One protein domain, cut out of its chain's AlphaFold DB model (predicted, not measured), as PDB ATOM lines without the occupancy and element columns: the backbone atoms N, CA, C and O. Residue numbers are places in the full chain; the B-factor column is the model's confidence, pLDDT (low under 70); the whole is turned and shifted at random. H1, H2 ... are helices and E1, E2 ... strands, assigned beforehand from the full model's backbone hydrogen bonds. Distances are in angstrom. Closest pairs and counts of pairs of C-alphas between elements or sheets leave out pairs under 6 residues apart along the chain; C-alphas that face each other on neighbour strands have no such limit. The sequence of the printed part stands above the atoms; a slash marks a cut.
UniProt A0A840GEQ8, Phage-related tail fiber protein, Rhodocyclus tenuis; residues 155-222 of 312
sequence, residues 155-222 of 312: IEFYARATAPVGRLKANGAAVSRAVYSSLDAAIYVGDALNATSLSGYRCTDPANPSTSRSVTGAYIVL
ATOM      1  N   ILE A 155     -48.165 -40.286  20.018       95.00
ATOM      2  CA  ILE A 155     -48.594 -38.969  19.541       95.00
ATOM      3  C   ILE A 155     -48.248 -37.882  20.561       95.00
ATOM      4  O   ILE A 155     -48.548 -38.002  21.748       95.00
ATOM      5  N   GLU A 156     -47.649 -36.794  20.083       94.00
ATOM      6  CA  GLU A 156     -47.273 -35.630  20.886       94.00
ATOM      7  C   GLU A 156     -47.566 -34.322  20.141       94.00
ATOM      8  O   GLU A 156     -47.486 -34.254  18.913       94.00
ATOM      9  N   PHE A 157     -47.874 -33.264  20.895       95.81
ATOM     10  CA  PHE A 157     -48.219 -31.949  20.357       95.81
ATOM     11  C   PHE A 157     -47.095 -30.937  20.570       95.81
ATOM     12  O   PHE A 157     -46.510 -30.849  21.648       95.81
ATOM     13  N   TYR A 158     -46.830 -30.137  19.540       96.12
ATOM     14  CA  TYR A 158     -45.715 -29.199  19.494       96.12
ATOM     15  C   TYR A 158     -46.172 -27.784  19.137       96.12
ATOM     16  O   TYR A 158     -46.891 -27.577  18.161       96.12
ATOM     17  N   ALA A 159     -45.693 -26.784  19.882       97.12
ATOM     18  CA  ALA A 159     -45.935 -25.359  19.619       97.12
ATOM     19  C   ALA A 159     -45.018 -24.809  18.501       97.12
ATOM     20  O   ALA A 159     -44.338 -23.800  18.672       97.12
ATOM     21  N   ARG A 160     -44.919 -25.521  17.372       93.38
ATOM     22  CA  ARG A 160     -44.051 -25.196  16.219       93.38
ATOM     23  C   ARG A 160     -44.617 -25.792  14.930       93.38
ATOM     24  O   ARG A 160     -45.419 -26.709  14.986       93.38
ATOM     25  N   ALA A 161     -44.172 -25.313  13.767       94.94
ATOM     26  CA  ALA A 161     -44.688 -25.750  12.458       94.94
ATOM     27  C   ALA A 161     -43.945 -26.951  11.825       94.94
ATOM     28  O   ALA A 161     -44.450 -27.605  10.905       94.94
ATOM     29  N   THR A 162     -42.731 -27.249  12.292       94.44
ATOM     30  CA  THR A 162     -41.879 -28.334  11.773       94.44
ATOM     31  C   THR A 162     -41.758 -29.460  12.792       94.44
ATOM     32  O   THR A 162     -41.742 -29.190  13.989       94.44
ATOM     33  N   ALA A 163     -41.668 -30.712  12.339       92.25
ATOM     34  CA  ALA A 163     -41.482 -31.840  13.247       92.25
ATOM     35  C   ALA A 163     -40.062 -31.802  13.859       92.25
ATOM     36  O   ALA A 163     -39.105 -31.467  13.152       92.25
ATOM     37  N   PRO A 164     -39.897 -32.085  15.163       87.38
ATOM     38  CA  PRO A 164     -38.583 -32.333  15.753       87.38
ATOM     39  C   PRO A 164     -37.900 -33.572  15.154       87.38
ATOM     40  O   PRO A 164     -38.548 -34.420  14.546       87.38
ATOM     41  N   VAL A 165     -36.590 -33.699  15.375       82.38
ATOM     42  CA  VAL A 165     -35.851 -34.931  15.050       82.38
ATOM     43  C   VAL A 165     -36.452 -36.115  15.825       82.38
ATOM     44  O   VAL A 165     -36.924 -35.947  16.952       82.38
ATOM     45  N   GLY A 166     -36.480 -37.295  15.194       83.88
ATOM     46  CA  GLY A 166     -37.116 -38.504  15.736       83.88
ATOM     47  C   GLY A 166     -38.646 -38.504  15.656       83.88
ATOM     48  O   GLY A 166     -39.297 -39.330  16.289       83.88
ATOM     49  N   ARG A 167     -39.246 -37.545  14.933       91.38
ATOM     50  CA  ARG A 167     -40.702 -37.412  14.802       91.38
ATOM     51  C   ARG A 167     -41.148 -37.116  13.378       91.38
ATOM     52  O   ARG A 167     -40.473 -36.411  12.630       91.38
ATOM     53  N   LEU A 168     -42.320 -37.630  13.024       96.25
ATOM     54  CA  LEU A 168     -43.026 -37.359  11.771       96.25
ATOM     55  C   LEU A 168     -44.323 -36.610  12.067       96.25
ATOM     56  O   LEU A 168     -44.860 -36.709  13.163       96.25
ATOM     57  N   LYS A 169     -44.849 -35.855  11.102       97.75
ATOM     58  CA  LYS A 169     -46.157 -35.202  11.263       97.75
ATOM     59  C   LYS A 169     -47.260 -36.264  11.245       97.75
ATOM     60  O   LYS A 169     -47.258 -37.113  10.362       97.75
ATOM     61  N   ALA A 170     -48.224 -36.183  12.157       97.50
ATOM     62  CA  ALA A 170     -49.429 -37.014  12.114       97.50
ATOM     63  C   ALA A 170     -50.457 -36.376  11.159       97.50
ATOM     64  O   ALA A 170     -51.414 -35.730  11.586       97.50
ATOM     65  N   ASN A 171     -50.175 -36.462   9.857       96.81
ATOM     66  CA  ASN A 171     -50.885 -35.750   8.790       96.81
ATOM     67  C   ASN A 171     -51.398 -36.663   7.662       96.81
ATOM     68  O   ASN A 171     -51.585 -36.180   6.546       96.81
ATOM     69  N   GLY A 172     -51.537 -37.968   7.912       96.75
ATOM     70  CA  GLY A 172     -52.033 -38.914   6.904       96.75
ATOM     71  C   GLY A 172     -51.035 -39.306   5.812       96.75
ATOM     72  O   GLY A 172     -51.398 -40.040   4.897       96.75
ATOM     73  N   ALA A 173     -49.787 -38.826   5.864       97.88
ATOM     74  CA  ALA A 173     -48.781 -39.188   4.870       97.88
ATOM     75  C   ALA A 173     -48.440 -40.686   4.933       97.88
ATOM     76  O   ALA A 173     -48.415 -41.283   6.009       97.88
ATOM     77  N   ALA A 174     -48.119 -41.279   3.784       98.38
ATOM     78  CA  ALA A 174     -47.547 -42.617   3.721       98.38
ATOM     79  C   ALA A 174     -46.017 -42.531   3.747       98.38
ATOM     80  O   ALA A 174     -45.413 -41.811   2.948       98.38
ATOM     81  N   VAL A 175     -45.381 -43.252   4.668       98.31
ATOM     82  CA  VAL A 175     -43.929 -43.197   4.892       98.31
ATOM     83  C   VAL A 175     -43.279 -44.558   4.684       98.31
ATOM     84  O   VAL A 175     -43.926 -45.593   4.818       98.31
ATOM     85  N   SER A 176     -41.998 -44.564   4.307       97.94
ATOM     86  CA  SER A 176     -41.284 -45.796   3.955       97.94
ATOM     87  C   SER A 176     -41.127 -46.727   5.156       97.94
ATOM     88  O   SER A 176     -40.533 -46.352   6.166       97.94
ATOM     89  N   ARG A 177     -41.581 -47.974   5.014       96.62
ATOM     90  CA  ARG A 177     -41.433 -49.014   6.044       96.62
ATOM     91  C   ARG A 177     -39.988 -49.465   6.226       96.62
ATOM     92  O   ARG A 177     -39.616 -49.889   7.310       96.62
ATOM     93  N   ALA A 178     -39.175 -49.375   5.173       89.81
ATOM     94  CA  ALA A 178     -37.758 -49.726   5.247       89.81
ATOM     95  C   ALA A 178     -36.969 -48.719   6.099       89.81
ATOM     96  O   ALA A 178     -36.036 -49.103   6.795       89.81
ATOM     97  N   VAL A 179     -37.360 -47.440   6.057       88.19
ATOM     98  CA  VAL A 179     -36.745 -46.373   6.862       88.19
ATOM     99  C   VAL A 179     -37.320 -46.351   8.283       88.19
ATOM    100  O   VAL A 179     -36.580 -46.123   9.233       88.19
ATOM    101  N   TYR A 180     -38.622 -46.610   8.433       90.75
ATOM    102  CA  TYR A 180     -39.356 -46.507   9.699       90.75
ATOM    103  C   TYR A 180     -39.960 -47.855  10.119       90.75
ATOM    104  O   TYR A 180     -41.170 -47.981  10.311       90.75
ATOM    105  N   SER A 181     -39.122 -48.887  10.230       86.06
ATOM    106  CA  SER A 181     -39.558 -50.265  10.510       86.06
ATOM    107  C   SER A 181     -40.146 -50.442  11.914       86.06
ATOM    108  O   SER A 181     -41.143 -51.144  12.082       86.06
ATOM    109  N   SER A 182     -39.574 -49.757  12.907       84.00
ATOM    110  CA  SER A 182     -40.076 -49.659  14.283       84.00
ATOM    111  C   SER A 182     -41.488 -49.073  14.331       84.00
ATOM    112  O   SER A 182     -42.370 -49.610  15.001       84.00
ATOM    113  N   LEU A 183     -41.716 -47.997  13.577       91.62
ATOM    114  CA  LEU A 183     -43.018 -47.353  13.477       91.62
ATOM    115  C   LEU A 183     -44.035 -48.233  12.746       91.62
ATOM    116  O   LEU A 183     -45.151 -48.368  13.236       91.62
ATOM    117  N   ASP A 184     -43.661 -48.852  11.619       95.31
ATOM    118  CA  ASP A 184     -44.522 -49.808  10.900       95.31
ATOM    119  C   ASP A 184     -45.004 -50.914  11.840       95.31
ATOM    120  O   ASP A 184     -46.202 -51.162  11.921       95.31
ATOM    121  N   ALA A 185     -44.098 -51.526  12.604       92.19
ATOM    122  CA  ALA A 185     -44.465 -52.551  13.576       92.19
ATOM    123  C   ALA A 185     -45.411 -52.025  14.669       92.19
ATOM    124  O   ALA A 185     -46.311 -52.747  15.092       92.19
ATOM    125  N   ALA A 186     -45.226 -50.779  15.113       92.75
ATOM    126  CA  ALA A 186     -46.006 -50.195  16.198       92.75
ATOM    127  C   ALA A 186     -47.434 -49.790  15.798       92.75
ATOM    128  O   ALA A 186     -48.338 -49.894  16.622       92.75
ATOM    129  N   ILE A 187     -47.647 -49.308  14.568       95.50
ATOM    130  CA  ILE A 187     -48.947 -48.741  14.152       95.50
ATOM    131  C   ILE A 187     -49.694 -49.586  13.124       95.50
ATOM    132  O   ILE A 187     -50.806 -49.213  12.742       95.50
ATOM    133  N   TYR A 188     -49.107 -50.684  12.640       96.88
ATOM    134  CA  TYR A 188     -49.773 -51.514  11.648       96.88
ATOM    135  C   TYR A 188     -51.053 -52.136  12.212       96.88
ATOM    136  O   TYR A 188     -51.030 -52.867  13.197       96.88
ATOM    137  N   VAL A 189     -52.177 -51.890  11.542       94.12
ATOM    138  CA  VAL A 189     -53.510 -52.361  11.968       94.12
ATOM    139  C   VAL A 189     -53.753 -53.852  11.711       94.12
ATOM    140  O   VAL A 189     -54.815 -54.372  12.048       94.12
ATOM    141  N   GLY A 190     -52.791 -54.539  11.093       95.44
ATOM    142  CA  GLY A 190     -52.919 -55.928  10.670       95.44
ATOM    143  C   GLY A 190     -53.644 -56.096   9.331       95.44
ATOM    144  O   GLY A 190     -54.351 -55.209   8.845       95.44
ATOM    145  N   ASP A 191     -53.482 -57.277   8.738       96.56
ATOM    146  CA  ASP A 191     -53.957 -57.586   7.386       96.56
ATOM    147  C   ASP A 191     -55.478 -57.439   7.246       96.56
ATOM    148  O   ASP A 191     -55.965 -56.877   6.264       96.56
ATOM    149  N   ALA A 192     -56.228 -57.883   8.261       94.38
ATOM    150  CA  ALA A 192     -57.690 -57.861   8.264       94.38
ATOM    151  C   ALA A 192     -58.269 -56.440   8.163       94.38
ATOM    152  O   ALA A 192     -59.322 -56.238   7.562       94.38
ATOM    153  N   LEU A 193     -57.575 -55.453   8.733       93.31
ATOM    154  CA  LEU A 193     -58.039 -54.066   8.797       93.31
ATOM    155  C   LEU A 193     -57.379 -53.171   7.747       93.31
ATOM    156  O   LEU A 193     -57.796 -52.031   7.548       93.31
ATOM    157  N   ASN A 194     -56.389 -53.680   7.011       96.06
ATOM    158  CA  ASN A 194     -55.668 -52.913   5.999       96.06
ATOM    159  C   ASN A 194     -56.597 -52.326   4.920       96.06
ATOM    160  O   ASN A 194     -56.329 -51.255   4.374       96.06
ATOM    161  N   ALA A 195     -57.687 -53.025   4.603       94.25
ATOM    162  CA  ALA A 195     -58.646 -52.608   3.584       94.25
ATOM    163  C   ALA A 195     -59.553 -51.448   4.030       94.25
ATOM    164  O   ALA A 195     -60.005 -50.682   3.183       94.25
ATOM    165  N   THR A 196     -59.812 -51.299   5.333       91.69
ATOM    166  CA  THR A 196     -60.871 -50.416   5.855       91.69
ATOM    167  C   THR A 196     -60.368 -49.327   6.797       91.69
ATOM    168  O   THR A 196     -61.000 -48.276   6.891       91.69
ATOM    169  N   SER A 197     -59.231 -49.523   7.468       92.62
ATOM    170  CA  SER A 197     -58.707 -48.553   8.434       92.62
ATOM    171  C   SER A 197     -58.379 -47.206   7.799       92.62
ATOM    172  O   SER A 197     -57.889 -47.123   6.672       92.62
ATOM    173  N   LEU A 198     -58.590 -46.131   8.553       92.62
ATOM    174  CA  LEU A 198     -58.284 -44.765   8.115       92.62
ATOM    175  C   LEU A 198     -56.796 -44.419   8.224       92.62
ATOM    176  O   LEU A 198     -56.319 -43.523   7.538       92.62
ATOM    177  N   SER A 199     -56.059 -45.144   9.062       95.00
ATOM    178  CA  SER A 199     -54.615 -45.002   9.252       95.00
ATOM    179  C   SER A 199     -54.003 -46.327   9.701       95.00
ATOM    180  O   SER A 199     -54.729 -47.299   9.911       95.00
ATOM    181  N   GLY A 200     -52.673 -46.395   9.768       95.94
ATOM    182  CA  GLY A 200     -51.935 -47.597  10.157       95.94
ATOM    183  C   GLY A 200     -52.071 -48.757   9.166       95.94
ATOM    184  O   GLY A 200     -51.661 -49.872   9.462       95.94
ATOM    185  N   TYR A 201     -52.643 -48.526   7.983       97.38
ATOM    186  CA  TYR A 201     -52.667 -49.495   6.893       97.38
ATOM    187  C   TYR A 201     -51.469 -49.280   5.965       97.38
ATOM    188  O   TYR A 201     -50.894 -48.190   5.895       97.38
ATOM    189  N   ARG A 202     -51.101 -50.327   5.234       98.31
ATOM    190  CA  ARG A 202     -50.015 -50.310   4.261       98.31
ATOM    191  C   ARG A 202     -50.529 -50.089   2.846       98.31
ATOM    192  O   ARG A 202     -51.640 -50.506   2.493       98.31
ATOM    193  N   CYS A 203     -49.698 -49.454   2.030       98.44
ATOM    194  CA  CYS A 203     -49.985 -49.166   0.629       98.44
ATOM    195  C   CYS A 203     -48.738 -49.295  -0.259       98.44
ATOM    196  O   CYS A 203     -47.600 -49.343   0.226       98.44
ATOM    197  N   THR A 204     -48.948 -49.398  -1.571       98.31
ATOM    198  CA  THR A 204     -47.870 -49.473  -2.573       98.31
ATOM    199  C   THR A 204     -47.500 -48.116  -3.161       98.31
ATOM    200  O   THR A 204     -46.340 -47.935  -3.521       98.31
ATOM    201  N   ASP A 205     -48.438 -47.166  -3.225       97.69
ATOM    202  CA  ASP A 205     -48.211 -45.815  -3.743       97.69
ATOM    203  C   ASP A 205     -48.404 -44.775  -2.623       97.69
ATOM    204  O   ASP A 205     -49.522 -44.603  -2.123       97.69
ATOM    205  N   PRO A 206     -47.342 -44.061  -2.210       97.56
ATOM    206  CA  PRO A 206     -47.442 -43.070  -1.152       97.56
ATOM    207  C   PRO A 206     -48.149 -41.779  -1.588       97.56
ATOM    208  O   PRO A 206     -48.584 -41.021  -0.723       97.56
ATOM    209  N   ALA A 207     -48.279 -41.515  -2.894       97.44
ATOM    210  CA  ALA A 207     -49.020 -40.362  -3.405       97.44
ATOM    211  C   ALA A 207     -50.537 -40.597  -3.367       97.44
ATOM    212  O   ALA A 207     -51.300 -39.658  -3.150       97.44
ATOM    213  N   ASN A 208     -50.967 -41.853  -3.525       96.44
ATOM    214  CA  ASN A 208     -52.374 -42.253  -3.527       96.44
ATOM    215  C   ASN A 208     -52.610 -43.435  -2.565       96.44
ATOM    216  O   ASN A 208     -52.964 -44.539  -2.997       96.44
ATOM    217  N   PRO A 209     -52.401 -43.253  -1.248       96.81
ATOM    218  CA  PRO A 209     -52.378 -44.364  -0.299       96.81
ATOM    219  C   PRO A 209     -53.724 -45.088  -0.177       96.81
ATOM    220  O   PRO A 209     -53.767 -46.316  -0.100       96.81
ATOM    221  N   SER A 210     -54.836 -44.351  -0.218       94.19
ATOM    222  CA  SER A 210     -56.179 -44.909  -0.026       94.19
ATOM    223  C   SER A 210     -56.614 -45.847  -1.153       94.19
ATOM    224  O   SER A 210     -57.327 -46.814  -0.884       94.19
ATOM    225  N   THR A 211     -56.170 -45.596  -2.386       96.62
ATOM    226  CA  THR A 211     -56.479 -46.412  -3.572       96.62
ATOM    227  C   THR A 211     -55.431 -47.490  -3.850       96.62
ATOM    228  O   THR A 211     -55.648 -48.334  -4.712       96.62
ATOM    229  N   SER A 212     -54.305 -47.489  -3.131       97.38
ATOM    230  CA  SER A 212     -53.179 -48.417  -3.332       97.38
ATOM    231  C   SER A 212     -52.921 -49.327  -2.124       97.38
ATOM    232  O   SER A 212     -51.805 -49.804  -1.901       97.38
ATOM    233  N   ARG A 213     -53.959 -49.572  -1.317       98.00
ATOM    234  CA  ARG A 213     -53.905 -50.427  -0.122       98.00
ATOM    235  C   ARG A 213     -53.367 -51.818  -0.461       98.00
ATOM    236  O   ARG A 213     -53.880 -52.492  -1.348       98.00
ATOM    237  N   SER A 214     -52.363 -52.264   0.286       97.50
ATOM    238  CA  SER A 214     -51.778 -53.600   0.158       97.50
ATOM    239  C   SER A 214     -51.089 -54.004   1.453       97.50
ATOM    240  O   SER A 214     -50.255 -53.257   1.962       97.50
ATOM    241  N   VAL A 215     -51.370 -55.211   1.948       97.62
ATOM    242  CA  VAL A 215     -50.749 -55.764   3.168       97.62
ATOM    243  C   VAL A 215     -49.227 -55.937   3.036       97.62
ATOM    244  O   VAL A 215     -48.493 -55.841   4.022       97.62
ATOM    245  N   THR A 216     -48.735 -56.102   1.802       96.88
ATOM    246  CA  THR A 216     -47.305 -56.187   1.456       96.88
ATOM    247  C   THR A 216     -46.720 -54.863   0.955       96.88
ATOM    248  O   THR A 216     -45.559 -54.822   0.551       96.88
ATOM    249  N   GLY A 217     -47.497 -53.776   0.978       97.38
ATOM    250  CA  GLY A 217     -47.078 -52.457   0.511       97.38
ATOM    251  C   GLY A 217     -45.810 -51.945   1.203       97.38
ATOM    252  O   GLY A 217     -45.552 -52.263   2.363       97.38
ATOM    253  N   ALA A 218     -45.004 -51.154   0.492       98.19
ATOM    254  CA  ALA A 218     -43.725 -50.633   0.988       98.19
ATOM    255  C   ALA A 218     -43.870 -49.432   1.942       98.19
ATOM    256  O   ALA A 218     -42.885 -49.010   2.554       98.19
ATOM    257  N   TYR A 219     -45.084 -48.899   2.092       98.56
ATOM    258  CA  TYR A 219     -45.364 -47.701   2.876       98.56
ATOM    259  C   TYR A 219     -46.411 -47.971   3.952       98.56
ATOM    260  O   TYR A 219     -47.317 -48.775   3.742       98.56
ATOM    261  N   ILE A 220     -46.283 -47.289   5.091       98.31
ATOM    262  CA  ILE A 220     -47.251 -47.276   6.194       98.31
ATOM    263  C   ILE A 220     -47.894 -45.891   6.276       98.31
ATOM    264  O   ILE A 220     -47.200 -44.875   6.207       98.31
ATOM    265  N   VAL A 221     -49.220 -45.840   6.393       98.31
ATOM    266  CA  VAL A 221     -49.979 -44.584   6.441       98.31
ATOM    267  C   VAL A 221     -50.108 -44.095   7.875       98.31
ATOM    268  O   VAL A 221     -50.619 -44.804   8.742       98.31
ATOM    269  N   LEU A 222     -49.660 -42.869   8.130       98.00
ATOM    270  CA  LEU A 222     -49.736 -42.246   9.449       98.00
ATOM    271  C   LEU A 222     -51.179 -41.840   9.796       98.00
ATOM    272  O   LEU A 222     -51.979 -41.589   8.895       98.00
TER     273      LEU A 222
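What this domain is: This is residues 155 to 222 of the 312 residues of the protein "Phage-related tail fiber protein" of Rhodocyclus tenuis (UniProt A0A840GEQ8). Little regular structure: a mostly looped body with the small E3-E4 strand pair at its core and H1 beside it, while E1 and E2 form a looped end of the long axis. The printed part has 68 residues, in order E1, E2, E3, H1, E4, mixed in class, with only 20 in named elements. It is compact, radius of gyration of the C-alphas 12.0 A, yet elongated, spanning 35 by 21 by 17 A.

Where its parts are: E1, residues 155 to 158, starts at C-alpha (-48.594, -38.969, 19.541) and is 10.2 A long. E2 is residues 167 to 169, E3 174 to 176. H1, residues 181 to 187, is 10.2 A long. E4, residues 219 to 221, ends at C-alpha (-49.979, -44.584, 6.441).

How they stand to each other: E1 and E2, near each other, pair with no named strand. E3 and E4 are antiparallel at 145 degrees; N 175 and O 220 are 2.9 A apart, within hydrogen-bond range. The closest C-alphas of H1 and E4, Asp 184 and Ile 220, are 6.0 A apart. In H1 every O i to N i+4 pair is within hydrogen-bond range. E1 and E4 are apart.

The domain as a whole: The farthest C-alphas, Ala 159 and Ala 192, are 36.4 A apart. The printed part has no cut. The link H1 to E4, 31 residues, is long. No printed residue is under 70 in pLDDT.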